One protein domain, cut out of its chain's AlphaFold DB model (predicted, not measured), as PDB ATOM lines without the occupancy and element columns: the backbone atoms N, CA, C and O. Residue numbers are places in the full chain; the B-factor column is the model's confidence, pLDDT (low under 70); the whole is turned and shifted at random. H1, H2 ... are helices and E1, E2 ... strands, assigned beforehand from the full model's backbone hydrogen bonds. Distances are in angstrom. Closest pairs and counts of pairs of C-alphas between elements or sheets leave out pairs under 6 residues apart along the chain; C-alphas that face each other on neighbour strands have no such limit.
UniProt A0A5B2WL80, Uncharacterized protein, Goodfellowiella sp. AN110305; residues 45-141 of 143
ATOM      1  N   THR A  45     -56.188  49.633 -23.031       76.00
ATOM      2  CA  THR A  45     -54.875  50.297 -23.063       76.00
ATOM      3  C   THR A  45     -53.921  49.787 -21.980       76.00
ATOM      4  O   THR A  45     -52.730  49.624 -22.249       76.00
ATOM      5  N   LEU A  46     -54.434  49.489 -20.782       77.31
ATOM      6  CA  LEU A  46     -53.655  48.923 -19.677       77.31
ATOM      7  C   LEU A  46     -53.169  47.506 -19.994       77.31
ATOM      8  O   LEU A  46     -52.017  47.192 -19.711       77.31
ATOM      9  N   ASP A  47     -54.001  46.674 -20.623       78.19
ATOM     10  CA  ASP A  47     -53.630  45.312 -21.019       78.19
ATOM     11  C   ASP A  47     -52.505  45.334 -22.070       78.19
ATOM     12  O   ASP A  47     -51.577  44.526 -22.017       78.19
ATOM     13  N   GLY A  48     -52.537  46.305 -22.990       76.94
ATOM     14  CA  GLY A  48     -51.462  46.524 -23.961       76.94
ATOM     15  C   GLY A  48     -50.144  46.963 -23.313       76.94
ATOM     16  O   GLY A  48     -49.085  46.415 -23.632       76.94
ATOM     17  N   ALA A  49     -50.203  47.913 -22.373       79.50
ATOM     18  CA  ALA A  49     -49.031  48.365 -21.619       79.50
ATOM     19  C   ALA A  49     -48.423  47.233 -20.773       79.50
ATOM     20  O   ALA A  49     -47.202  47.067 -20.725       79.50
ATOM     21  N   GLU A  50     -49.275  46.415 -20.154       80.56
ATOM     22  CA  GLU A  50     -48.861  45.242 -19.392       80.56
ATOM     23  C   GLU A  50     -48.178  44.203 -20.282       80.56
ATOM     24  O   GLU A  50     -47.100  43.716 -19.943       80.56
ATOM     25  N   ASN A  51     -48.758  43.899 -21.448       80.62
ATOM     26  CA  ASN A  51     -48.180  42.937 -22.382       80.62
ATOM     27  C   ASN A  51     -46.789  43.381 -22.865       80.62
ATOM     28  O   ASN A  51     -45.863  42.574 -22.899       80.62
ATOM     29  N   GLN A  52     -46.606  44.671 -23.159       80.94
ATOM     30  CA  GLN A  52     -45.308  45.205 -23.577       80.94
ATOM     31  C   GLN A  52     -44.233  45.055 -22.487       80.94
ATOM     32  O   GLN A  52     -43.094  44.682 -22.779       80.94
ATOM     33  N   GLN A  53     -44.581  45.327 -21.225       83.56
ATOM     34  CA  GLN A  53     -43.665  45.119 -20.100       83.56
ATOM     35  C   GLN A  53     -43.366  43.628 -19.905       83.56
ATOM     36  O   GLN A  53     -42.210  43.247 -19.714       83.56
ATOM     37  N   LEU A  54     -44.381  42.769 -20.015       82.62
ATOM     38  CA  LEU A  54     -44.226  41.323 -19.893       82.62
ATOM     39  C   LEU A  54     -43.362  40.714 -20.992       82.62
ATOM     40  O   LEU A  54     -42.605  39.795 -20.688       82.62
ATOM     41  N   ASP A  55     -43.394  41.228 -22.218       83.62
ATOM     42  CA  ASP A  55     -42.500  40.780 -23.290       83.62
ATOM     43  C   ASP A  55     -41.026  41.053 -22.942       83.62
ATOM     44  O   ASP A  55     -40.177  40.163 -23.073       83.62
ATOM     45  N   ALA A  56     -40.722  42.245 -22.414       83.38
ATOM     46  CA  ALA A  56     -39.371  42.604 -21.973       83.38
ATOM     47  C   ALA A  56     -38.900  41.727 -20.800       83.38
ATOM     48  O   ALA A  56     -37.787  41.191 -20.816       83.38
ATOM     49  N   VAL A  57     -39.768  41.518 -19.807       85.62
ATOM     50  CA  VAL A  57     -39.459  40.651 -18.665       85.62
ATOM     51  C   VAL A  57     -39.277  39.200 -19.097       85.62
ATOM     52  O   VAL A  57     -38.312  38.549 -18.707       85.62
ATOM     53  N   THR A  58     -40.160  38.695 -19.950       82.69
ATOM     54  CA  THR A  58     -40.082  37.336 -20.486       82.69
ATOM     55  C   THR A  58     -38.772  37.111 -21.235       82.69
ATOM     56  O   THR A  58     -38.145  36.061 -21.084       82.69
ATOM     57  N   ALA A  59     -38.323  38.088 -22.027       83.62
ATOM     58  CA  ALA A  59     -37.034  38.018 -22.705       83.62
ATOM     59  C   ALA A  59     -35.869  37.915 -21.706       83.62
ATOM     60  O   ALA A  59     -35.001  37.056 -21.876       83.62
ATOM     61  N   ALA A  60     -35.889  38.717 -20.635       84.69
ATOM     62  CA  ALA A  60     -34.883  38.673 -19.576       84.69
ATOM     63  C   ALA A  60     -34.882  37.328 -18.829       84.69
ATOM     64  O   ALA A  60     -33.828  36.722 -18.647       84.69
ATOM     65  N   ILE A  61     -36.060  36.811 -18.463       80.88
ATOM     66  CA  ILE A  61     -36.205  35.515 -17.787       80.88
ATOM     67  C   ILE A  61     -35.711  34.371 -18.681       80.88
ATOM     68  O   ILE A  61     -35.005  33.479 -18.217       80.88
ATOM     69  N   ARG A  62     -36.031  34.393 -19.980       80.12
ATOM     70  CA  ARG A  62     -35.524  33.392 -20.932       80.12
ATOM     71  C   ARG A  62     -34.014  33.492 -21.125       80.12
ATOM     72  O   ARG A  62     -33.374  32.465 -21.334       80.12
ATOM     73  N   ALA A  63     -33.442  34.693 -21.101       80.88
ATOM     74  CA  ALA A  63     -31.995  34.871 -21.150       80.88
ATOM     75  C   ALA A  63     -31.326  34.284 -19.892       80.88
ATOM     76  O   ALA A  63     -30.320  33.594 -20.013       80.88
ATOM     77  N   GLU A  64     -31.924  34.478 -18.715       81.44
ATOM     78  CA  GLU A  64     -31.441  33.932 -17.438       81.44
ATOM     79  C   GLU A  64     -31.535  32.406 -17.397       81.44
ATOM     80  O   GLU A  64     -30.567  31.737 -17.049       81.44
ATOM     81  N   ALA A  65     -32.665  31.835 -17.825       75.94
ATOM     82  CA  ALA A  65     -32.851  30.385 -17.890       75.94
ATOM     83  C   ALA A  65     -31.836  29.699 -18.829       75.94
ATOM     84  O   ALA A  65     -31.505  28.530 -18.644       75.94
ATOM     85  N   ARG A  66     -31.318  30.433 -19.823       76.81
ATOM     86  CA  ARG A  66     -30.239  29.991 -20.724       76.81
ATOM     87  C   ARG A  66     -28.831  30.341 -20.221       76.81
ATOM     88  O   ARG A  66     -27.866  30.065 -20.923       76.81
ATOM     89  N   GLY A  67     -28.705  30.982 -19.058       76.19
ATOM     90  CA  GLY A  67     -27.429  31.423 -18.488       76.19
ATOM     91  C   GLY A  67     -26.767  32.602 -19.212       76.19
ATOM     92  O   GLY A  67     -25.588  32.861 -18.994       76.19
ATOM     93  N   ALA A  68     -27.489  33.315 -20.083       76.38
ATOM     94  CA  ALA A  68     -26.961  34.452 -20.845       76.38
ATOM     95  C   ALA A  68     -26.922  35.758 -20.034       76.38
ATOM     96  O   ALA A  68     -26.159  36.671 -20.348       76.38
ATOM     97  N   VAL A  69     -27.746  35.853 -18.992       73.81
ATOM     98  CA  VAL A  69     -27.689  36.910 -17.980       73.81
ATOM     99  C   VAL A  69     -27.580  36.251 -16.610       73.81
ATOM    100  O   VAL A  69     -28.078  35.144 -16.428       73.81
ATOM    101  N   GLY A  70     -26.864  36.896 -15.685       72.12
ATOM    102  CA  GLY A  70     -26.648  36.378 -14.327       72.12
ATOM    103  C   GLY A  70     -27.513  37.036 -13.250       72.12
ATOM    104  O   GLY A  70     -27.445  36.630 -12.091       72.12
ATOM    105  N   ASN A  71     -28.276  38.077 -13.606       83.88
ATOM    106  CA  ASN A  71     -29.226  38.729 -12.708       83.88
ATOM    107  C   ASN A  71     -30.423  39.309 -13.478       83.88
ATOM    108  O   ASN A  71     -30.475  40.495 -13.816       83.88
ATOM    109  N   VAL A  72     -31.411  38.455 -13.730       84.50
ATOM    110  CA  VAL A  72     -32.704  38.824 -14.321       84.50
ATOM    111  C   VAL A  72     -33.413  39.974 -13.601       84.50
ATOM    112  O   VAL A  72     -33.992  40.829 -14.267       84.50
ATOM    113  N   ALA A  73     -33.352  40.046 -12.267       84.25
ATOM    114  CA  ALA A  73     -34.075  41.067 -11.509       84.25
ATOM    115  C   ALA A  73     -33.560  42.477 -11.832       84.25
ATOM    116  O   ALA A  73     -34.349  43.407 -11.981       84.25
ATOM    117  N   ASP A  74     -32.249  42.632 -12.015       85.12
ATOM    118  CA  ASP A  74     -31.655  43.920 -12.383       85.12
ATOM    119  C   ASP A  74     -31.989  44.328 -13.816       85.12
ATOM    120  O   ASP A  74     -32.181  45.514 -14.086       85.12
ATOM    121  N   VAL A  75     -32.072  43.368 -14.741       85.50
ATOM    122  CA  VAL A  75     -32.504  43.637 -16.121       85.50
ATOM    123  C   VAL A  75     -33.957  44.108 -16.121       85.50
ATOM    124  O   VAL A  75     -34.262  45.147 -16.700       85.50
ATOM    125  N   VAL A  76     -34.835  43.404 -15.405       86.12
ATOM    126  CA  VAL A  76     -36.263  43.733 -15.286       86.12
ATOM    127  C   VAL A  76     -36.481  45.117 -14.665       86.12
ATOM    128  O   VAL A  76     -37.254  45.912 -15.198       86.12
ATOM    129  N   ARG A  77     -35.746  45.464 -13.600       84.38
ATOM    130  CA  ARG A  77     -35.846  46.785 -12.952       84.38
ATOM    131  C   ARG A  77     -35.481  47.947 -13.873       84.38
ATOM    132  O   ARG A  77     -36.088  49.009 -13.771       84.38
ATOM    133  N   ARG A  78     -34.536  47.764 -14.803       85.38
ATOM    134  CA  ARG A  78     -34.183  48.803 -15.795       85.38
ATOM    135  C   ARG A  78     -35.322  49.113 -16.763       85.38
ATOM    136  O   ARG A  78     -35.348  50.202 -17.324       85.38
ATOM    137  N   HIS A  79     -36.270  48.192 -16.924       81.19
ATOM    138  CA  HIS A  79     -37.492  48.411 -17.695       81.19
ATOM    139  C   HIS A  79     -38.610  49.083 -16.875       81.19
ATOM    140  O   HIS A  79     -39.742  49.158 -17.342       81.19
ATOM    141  N   GLY A  80     -38.308  49.579 -15.667       77.00
ATOM    142  CA  GLY A  80     -39.277  50.264 -14.809       77.00
ATOM    143  C   GLY A  80     -40.263  49.325 -14.109       77.00
ATOM    144  O   GLY A  80     -41.275  49.787 -13.592       77.00
ATOM    145  N   VAL A  81     -39.979  48.019 -14.089       82.75
ATOM    146  CA  VAL A  81     -40.800  47.004 -13.419       82.75
ATOM    147  C   VAL A  81     -40.243  46.737 -12.024       82.75
ATOM    148  O   VAL A  81     -39.054  46.464 -11.851       82.75
ATOM    149  N   GLU A  82     -41.103  46.785 -11.014       84.38
ATOM    150  CA  GLU A  82     -40.716  46.492  -9.640       84.38
ATOM    151  C   GLU A  82     -40.739  44.976  -9.409       84.38
ATOM    152  O   GLU A  82     -41.727  44.297  -9.678       84.38
ATOM    153  N   VAL A  83     -39.628  44.424  -8.921       82.75
ATOM    154  CA  VAL A  83     -39.501  42.989  -8.627       82.75
ATOM    155  C   VAL A  83     -39.744  42.785  -7.136       82.75
ATOM    156  O   VAL A  83     -38.930  43.238  -6.331       82.75
ATOM    157  N   LEU A  84     -40.843  42.111  -6.790       85.56
ATOM    158  CA  LEU A  84     -41.230  41.822  -5.406       85.56
ATOM    159  C   LEU A  84     -40.408  40.665  -4.841       85.56
ATOM    160  O   LEU A  84     -39.849  40.758  -3.750       85.56
ATOM    161  N   SER A  85     -40.298  39.584  -5.611       84.19
ATOM    162  CA  SER A  85     -39.475  38.435  -5.265       84.19
ATOM    163  C   SER A  85     -38.878  37.815  -6.530       84.19
ATOM    164  O   SER A  85     -39.461  37.860  -7.614       84.19
ATOM    165  N   ALA A  86     -37.671  37.273  -6.409       83.56
ATOM    166  CA  ALA A  86     -37.012  36.543  -7.483       83.56
ATOM    167  C   ALA A  86     -36.370  35.292  -6.893       83.56
ATOM    168  O   ALA A  86     -35.541  35.376  -5.985       83.56
ATOM    169  N   ARG A  87     -36.760  34.129  -7.410       81.88
ATOM    170  CA  ARG A  87     -36.197  32.831  -7.057       81.88
ATOM    171  C   ARG A  87     -35.654  32.176  -8.317       81.88
ATOM    172  O   ARG A  87     -36.362  32.028  -9.310       81.88
ATOM    173  N   ILE A  88     -34.387  31.792  -8.264       82.56
ATOM    174  CA  ILE A  88     -33.706  31.110  -9.360       82.56
ATOM    175  C   ILE A  88     -33.248  29.763  -8.825       82.56
ATOM    176  O   ILE A  88     -32.352  29.704  -7.985       82.56
ATOM    177  N   ASP A  89     -33.853  28.697  -9.328       81.19
ATOM    178  CA  ASP A  89     -33.510  27.330  -8.964       81.19
ATOM    179  C   ASP A  89     -32.715  26.714 -10.122       81.19
ATOM    180  O   ASP A  89     -33.255  26.478 -11.206       81.19
ATOM    181  N   ARG A  90     -31.410  26.490  -9.906       76.81
ATOM    182  CA  ARG A  90     -30.488  25.867 -10.876       76.81
ATOM    183  C   ARG A  90     -30.089  24.468 -10.391       76.81
ATOM    184  O   ARG A  90     -29.108  24.348  -9.655       76.81
ATOM    185  N   PRO A  91     -30.852  23.420 -10.727       72.38
ATOM    186  CA  PRO A  91     -30.437  22.050 -10.441       72.38
ATOM    187  C   PRO A  91     -29.158  21.700 -11.221       72.38
ATOM    188  O   PRO A  91     -28.987  22.140 -12.351       72.38
ATOM    189  N   ALA A  92     -28.256  20.912 -10.624       69.56
ATOM    190  CA  ALA A  92     -26.969  20.557 -11.239       69.56
ATOM    191  C   ALA A  92     -27.120  19.794 -12.572       69.56
ATOM    192  O   ALA A  92     -26.302  19.970 -13.472       69.56
ATOM    193  N   ASP A  93     -28.201  19.019 -12.704       64.75
ATOM    194  CA  ASP A  93     -28.441  18.103 -13.827       64.75
ATOM    195  C   ASP A  93     -29.651  18.504 -14.696       64.75
ATOM    196  O   ASP A  93     -30.107  17.723 -15.530       64.75
ATOM    197  N   ALA A  94     -30.209  19.705 -14.504       65.75
ATOM    198  CA  ALA A  94     -31.338  20.200 -15.294       65.75
ATOM    199  C   ALA A  94     -31.203  21.699 -15.603       65.75
ATOM    200  O   ALA A  94     -30.451  22.430 -14.961       65.75
ATOM    201  N   LEU A  95     -31.929  22.170 -16.621       68.38
ATOM    202  CA  LEU A  95     -31.945  23.594 -16.950       68.38
ATOM    203  C   LEU A  95     -32.554  24.409 -15.801       68.38
ATOM    204  O   LEU A  95     -33.452  23.959 -15.086       68.38
ATOM    205  N   ALA A  96     -32.059  25.638 -15.644       74.50
ATOM    206  CA  ALA A  96     -32.515  26.550 -14.608       74.50
ATOM    207  C   ALA A  96     -34.021  26.828 -14.736       74.50
ATOM    208  O   ALA A  96     -34.531  27.135 -15.819       74.50
ATOM    209  N   SER A  97     -34.724  26.771 -13.609       78.06
ATOM    210  CA  SER A  97     -36.062  27.333 -13.478       78.06
ATOM    211  C   SER A  97     -35.987  28.690 -12.796       78.06
ATOM    212  O   SER A  97     -35.249  28.886 -11.830       78.06
ATOM    213  N   VAL A  98     -36.740  29.642 -13.328       76.62
ATOM    214  CA  VAL A  98     -36.706  31.035 -12.895       76.62
ATOM    215  C   VAL A  98     -38.134  31.456 -12.568       76.62
ATOM    216  O   VAL A  98     -39.000  31.448 -13.444       76.62
ATOM    217  N   LEU A  99     -38.376  31.794 -11.303       80.50
ATOM    218  CA  LEU A  99     -39.644  32.287 -10.778       80.50
ATOM    219  C   LEU A  99     -39.472  33.749 -10.354       80.50
ATOM    220  O   LEU A  99     -38.656  34.050  -9.483       80.50
ATOM    221  N   LEU A 100     -40.246  34.659 -10.942       79.56
ATOM    222  CA  LEU A 100     -40.304  36.060 -10.521       79.56
ATOM    223  C   LEU A 100     -41.723  36.440 -10.126       79.56
ATOM    224  O   LEU A 100     -42.667  36.185 -10.867       79.56
ATOM    225  N   GLU A 101     -41.853  37.134  -9.003       84.50
ATOM    226  CA  GLU A 101     -43.061  37.864  -8.640       84.50
ATOM    227  C   GLU A 101     -42.810  39.356  -8.838       84.50
ATOM    228  O   GLU A 101     -41.818  39.925  -8.374       84.50
ATOM    229  N   LEU A 102     -43.705  39.984  -9.583       84.81
ATOM    230  CA  LEU A 102     -43.516  41.294 -10.177       84.81
ATOM    231  C   LEU A 102     -44.688  42.190  -9.826       84.81
ATOM    232  O   LEU A 102     -45.830  41.731  -9.768       84.81
ATOM    233  N   ARG A 103     -44.396  43.476  -9.667       85.06
ATOM    234  CA  ARG A 103     -45.369  44.550  -9.565       85.06
ATOM    235  C   ARG A 103     -45.175  45.509 -10.732       85.06
ATOM    236  O   ARG A 103     -44.141  46.162 -10.872       85.06
ATOM    237  N   PHE A 104     -46.204  45.597 -11.556       81.81
ATOM    238  CA  PHE A 104     -46.302  46.524 -12.669       81.81
ATOM    239  C   PHE A 104     -47.094  47.743 -12.212       81.81
ATOM    240  O   PHE A 104     -48.217  47.618 -11.722       81.81
ATOM    241  N   ARG A 105     -46.510  48.931 -12.376       79.81
ATOM    242  CA  ARG A 105     -47.264  50.185 -12.334       79.81
ATOM    243  C   ARG A 105     -47.583  50.564 -13.768       79.81
ATOM    244  O   ARG A 105     -46.682  50.872 -14.548       79.81
ATOM    245  N   LEU A 106     -48.857  50.459 -14.116       77.62
ATOM    246  CA  LEU A 106     -49.367  50.717 -15.451       77.62
ATOM    247  C   LEU A 106     -50.080  52.057 -15.438       77.62
ATOM    248  O   LEU A 106     -50.970  52.293 -14.624       77.62
ATOM    249  N   ARG A 107     -49.699  52.926 -16.363       71.69
ATOM    250  CA  ARG A 107     -50.383  54.194 -16.572       71.69
ATOM    251  C   ARG A 107     -51.486  53.982 -17.596       71.69
ATOM    252  O   ARG A 107     -51.198  53.422 -18.651       71.69
ATOM    253  N   ASP A 108     -52.705  54.438 -17.317       69.94
ATOM    254  CA  ASP A 108     -53.766  54.434 -18.327       69.94
ATOM    255  C   ASP A 108     -53.644  55.683 -19.220       69.94
ATOM    256  O   ASP A 108     -53.910  56.793 -18.755       69.94
ATOM    257  N   PRO A 109     -53.226  55.555 -20.494       61.31
ATOM    258  CA  PRO A 109     -53.152  56.692 -21.405       61.31
ATOM    259  C   PRO A 109     -54.534  57.204 -21.847       61.31
ATOM    260  O   PRO A 109     -54.599  58.273 -22.444       61.31
ATOM    261  N   GLY A 110     -55.620  56.456 -21.606       62.44
ATOM    262  CA  GLY A 110     -56.980  56.816 -22.023       62.44
ATOM    263  C   GLY A 110     -57.774  57.632 -20.998       62.44
ATOM    264  O   GLY A 110     -58.871  58.093 -21.311       62.44
ATOM    265  N   GLN A 111     -57.247  57.812 -19.784       62.56
ATOM    266  CA  GLN A 111     -57.926  58.523 -18.704       62.56
ATOM    267  C   GLN A 111     -57.420  59.972 -18.635       62.56
ATOM    268  O   GLN A 111     -56.460  60.291 -17.941       62.56
ATOM    269  N   ASP A 112     -58.071  60.847 -19.404       59.25
ATOM    270  CA  ASP A 112     -57.671  62.245 -19.651       59.25
ATOM    271  C   ASP A 112     -57.956  63.202 -18.468       59.25
ATOM    272  O   ASP A 112     -57.807  64.420 -18.585       59.25
ATOM    273  N   ASP A 113     -58.367  62.670 -17.308       59.19
ATOM    274  CA  ASP A 113     -58.682  63.473 -16.127       59.19
ATOM    275  C   ASP A 113     -57.551  63.433 -15.090       59.19
ATOM    276  O   ASP A 113     -57.026  62.396 -14.690       59.19
ATOM    277  N   ARG A 114     -57.138  64.627 -14.683       54.59
ATOM    278  CA  ARG A 114     -55.797  65.003 -14.210       54.59
ATOM    279  C   ARG A 114     -55.472  64.602 -12.760       54.59
ATOM    280  O   ARG A 114     -54.891  65.399 -12.023       54.59
ATOM    281  N   ARG A 115     -55.830  63.391 -12.326       53.44
ATOM    282  CA  ARG A 115     -55.446  62.831 -11.015       53.44
ATOM    283  C   ARG A 115     -55.150  61.339 -11.131       53.44
ATOM    284  O   ARG A 115     -56.075  60.541 -11.168       53.44
ATOM    285  N   ASP A 116     -53.861  61.011 -11.184       56.34
ATOM    286  CA  ASP A 116     -53.254  59.750 -10.742       56.34
ATOM    287  C   ASP A 116     -54.163  58.512 -10.736       56.34
ATOM    288  O   ASP A 116     -54.699  58.124  -9.698       56.34
ATOM    289  N   ALA A 117     -54.258  57.827 -11.870       60.00
ATOM    290  CA  ALA A 117     -54.710  56.442 -11.881       60.00
ATOM    291  C   ALA A 117     -53.611  55.534 -12.443       60.00
ATOM    292  O   ALA A 117     -53.825  54.768 -13.381       60.00
ATOM    293  N   ASP A 118     -52.408  55.622 -11.863       69.50
ATOM    294  CA  ASP A 118     -51.443  54.527 -11.975       69.50
ATOM    295  C   ASP A 118     -52.117  53.273 -11.398       69.50
ATOM    296  O   ASP A 118     -52.332  53.142 -10.191       69.50
ATOM    297  N   THR A 119     -52.498  52.352 -12.276       79.19
ATOM    298  CA  THR A 119     -53.086  51.075 -11.887       79.19
ATOM    299  C   THR A 119     -51.953  50.114 -11.582       79.19
ATOM    300  O   THR A 119     -51.068  49.881 -12.406       79.19
ATOM    301  N   THR A 120     -51.963  49.541 -10.384       84.94
ATOM    302  CA  THR A 120     -50.953  48.560  -9.987       84.94
ATOM    303  C   THR A 120     -51.480  47.152 -10.241       84.94
ATOM    304  O   THR A 120     -52.574  46.814  -9.794       84.94
ATOM    305  N   ARG A 121     -50.709  46.329 -10.956       85.31
ATOM    306  CA  ARG A 121     -51.006  44.908 -11.194       85.31
ATOM    307  C   ARG A 121     -49.813  44.058 -10.785       85.31
ATOM    308  O   ARG A 121     -48.674  44.429 -11.052       85.31
ATOM    309  N   CYS A 122     -50.063  42.918 -10.151       88.06
ATOM    310  CA  CYS A 122     -49.008  42.017  -9.698       88.06
ATOM    311  C   CYS A 122     -49.127  40.665 -10.384       88.06
ATOM    312  O   CYS A 122     -50.233  40.184 -10.638       88.06
ATOM    313  N   ARG A 123     -47.987  40.049 -10.714       86.75
ATOM    314  CA  ARG A 123     -47.964  38.739 -11.375       86.75
ATOM    315  C   ARG A 123     -46.807  37.868 -10.938       86.75
ATOM    316  O   ARG A 123     -45.721  38.358 -10.650       86.75
ATOM    317  N   SER A 124     -47.039  36.565 -10.998       87.31
ATOM    318  CA  SER A 124     -46.017  35.531 -10.931       87.31
ATOM    319  C   SER A 124     -45.695  35.044 -12.341       87.31
ATOM    320  O   SER A 124     -46.603  34.667 -13.083       87.31
ATOM    321  N   LEU A 125     -44.415  35.041 -12.702       85.25
ATOM    322  CA  LEU A 125     -43.890  34.459 -13.930       85.25
ATOM    323  C   LEU A 125     -42.958  33.307 -13.578       85.25
ATOM    324  O   LEU A 125     -41.944  33.504 -12.913       85.25
ATOM    325  N   LEU A 126     -43.281  32.116 -14.068       83.81
ATOM    326  CA  LEU A 126     -42.448  30.929 -13.946       83.81
ATOM    327  C   LEU A 126     -41.994  30.494 -15.333       83.81
ATOM    328  O   LEU A 126     -42.823  30.198 -16.194       83.81
ATOM    329  N   VAL A 127     -40.684  30.389 -15.529       81.12
ATOM    330  CA  VAL A 127     -40.093  29.787 -16.724       81.12
ATOM    331  C   VAL A 127     -39.314  28.544 -16.329       81.12
ATOM    332  O   VAL A 127     -38.473  28.588 -15.431       81.12
ATOM    333  N   ARG A 128     -39.585  27.432 -17.015       80.69
ATOM    334  CA  ARG A 128     -38.800  26.195 -16.925       80.69
ATOM    335  C   ARG A 128     -38.139  25.915 -18.268       80.69
ATOM    336  O   ARG A 128     -38.799  26.001 -19.306       80.69
ATOM    337  N   GLY A 129     -36.854  25.581 -18.249       70.12
ATOM    338  CA  GLY A 129     -36.173  25.016 -19.408       70.12
ATOM    339  C   GLY A 129     -36.327  23.493 -19.440       70.12
ATOM    340  O   GLY A 129     -36.032  22.859 -18.436       70.12
ATOM    341  N   ASP A 130     -36.749  22.962 -20.593       60.66
ATOM    342  CA  ASP A 130     -36.715  21.556 -21.068       60.66
ATOM    343  C   ASP A 130     -38.090  20.852 -21.211       60.66
ATOM    344  O   ASP A 130     -38.906  20.912 -20.285       60.66
ATOM    345  N   PRO A 131     -38.401  20.187 -22.357       52.34
ATOM    346  CA  PRO A 131     -37.758  20.251 -23.689       52.34
ATOM    347  C   PRO A 131     -38.174  21.474 -24.518       52.34
ATOM    348  O   PRO A 131     -37.828  21.616 -25.689       52.34
ATOM    349  N   GLY A 132     -38.887  22.409 -23.897       63.47
ATOM    350  CA  GLY A 132     -39.148  23.744 -24.410       63.47
ATOM    351  C   GLY A 132     -39.114  24.735 -23.256       63.47
ATOM    352  O   GLY A 132     -39.314  24.357 -22.104       63.47
ATOM    353  N   LEU A 133     -38.850  26.009 -23.547       69.25
ATOM    354  CA  LEU A 133     -39.055  27.072 -22.563       69.25
ATOM    355  C   LEU A 133     -40.555  27.193 -22.313       69.25
ATOM    356  O   LEU A 133     -41.265  27.864 -23.063       69.25
ATOM    357  N   THR A 134     -41.034  26.507 -21.280       74.56
ATOM    358  CA  THR A 134     -42.423  26.615 -20.845       74.56
ATOM    359  C   THR A 134     -42.524  27.802 -19.909       74.56
ATOM    360  O   THR A 134     -41.736  27.943 -18.972       74.56
ATOM    361  N   MET A 135     -43.462  28.693 -20.208       75.50
ATOM    362  CA  MET A 135     -43.734  29.868 -19.398       75.50
ATOM    363  C   MET A 135     -45.152  29.776 -18.864       75.50
ATOM    364  O   MET A 135     -46.086  29.514 -19.617       75.50
ATOM    365  N   SER A 136     -45.301  30.012 -17.569       78.69
ATOM    366  CA  SER A 136     -46.587  30.201 -16.918       78.69
ATOM    367  C   SER A 136     -46.616  31.595 -16.309       78.69
ATOM    368  O   SER A 136     -45.655  32.012 -15.662       78.69
ATOM    369  N   SER A 137     -47.708  32.314 -16.552       81.12
ATOM    370  CA  SER A 137     -48.003  33.600 -15.931       81.12
ATOM    371  C   SER A 137     -49.276  33.468 -15.110       81.12
ATOM    372  O   SER A 137     -50.198  32.752 -15.506       81.12
ATOM    373  N   ARG A 138     -49.327  34.143 -13.964       82.88
ATOM    374  CA  ARG A 138     -50.500  34.175 -13.090       82.88
ATOM    375  C   ARG A 138     -50.634  35.545 -12.439       82.88
ATOM    376  O   ARG A 138     -49.659  36.045 -11.885       82.88
ATOM    377  N   ALA A 139     -51.830  36.126 -12.459       82.88
ATOM    378  CA  ALA A 139     -52.141  37.309 -11.657       82.88
ATOM    379  C   ALA A 139     -52.047  37.022 -10.144       82.88
ATOM    380  O   ALA A 139     -52.427  35.946  -9.672       82.88
ATOM    381  N   LEU A 140     -51.534  37.992  -9.394       83.19
ATOM    382  CA  LEU A 140     -51.415  37.983  -7.939       83.19
ATOM    383  C   LEU A 140     -52.088  39.229  -7.361       83.19
ATOM    384  O   LEU A 140     -52.126  40.277  -8.010       83.19
ATOM    385  N   ASP A 141     -52.538  39.127  -6.115       84.56
ATOM    386  CA  ASP A 141     -52.903  40.305  -5.337       84.56
ATOM    387  C   ASP A 141     -51.638  41.099  -4.998       84.56
ATOM    388  O   ASP A 141     -50.602  40.529  -4.642       84.56
TER     389      ASP A 141
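What this domain is: This is residues 45 to 141 of the 143 residues of an uncharacterized protein of Goodfellowiella sp. AN110305 (UniProt A0A5B2WL80). A twisted four-stranded sheet has one face covered by long helix H1 and short H2, in two layers, the other face bare. The antiparallel strands, E1 - E2 - E3 - E4, form a meander, each beside the one before. The 97 printed residues, mixed in class, run H1 H2 E1 E2 E3 E4; the whole is only just compact, close to loose, with radius of gyration of the C-alphas 14.7 A and spans of 54 by 22 by 21 A.

Where its parts are: H1, residues 45 to 65, 30.1 A long, begins at C-alpha (-54.875, 50.297, -23.063). H2 is 72 to 78. E1, 82 to 89, bends by 54 degrees at 85. E2 is 97 to 107, 30.6 A; E3 is 118 to 128, 31.4 A. E4, 134 to 140, ends at C-alpha (-51.415, 37.983, -7.939).

How they stand to each other: H1 is over E2 and E3, height over the sheet 6.9 A. H2, on the same face, touches H1; their closest C-alphas, Val 57 and Val 76, are 5.6 A apart. Within hydrogen-bond range are N 87 and O 99, 2.8 A; N 100 and O 125, 2.8 A; N 126 and O 136, 2.9 A; and every O i to N i+4 pair in H1 and H2.

The domain as a whole: The farthest C-alphas, Asp 93 and Asp 113, are 54.6 A apart. The printed part has no cut and no long link. Residues 92 to 95, 108 to 118 and 130 to 133 have pLDDT under 70.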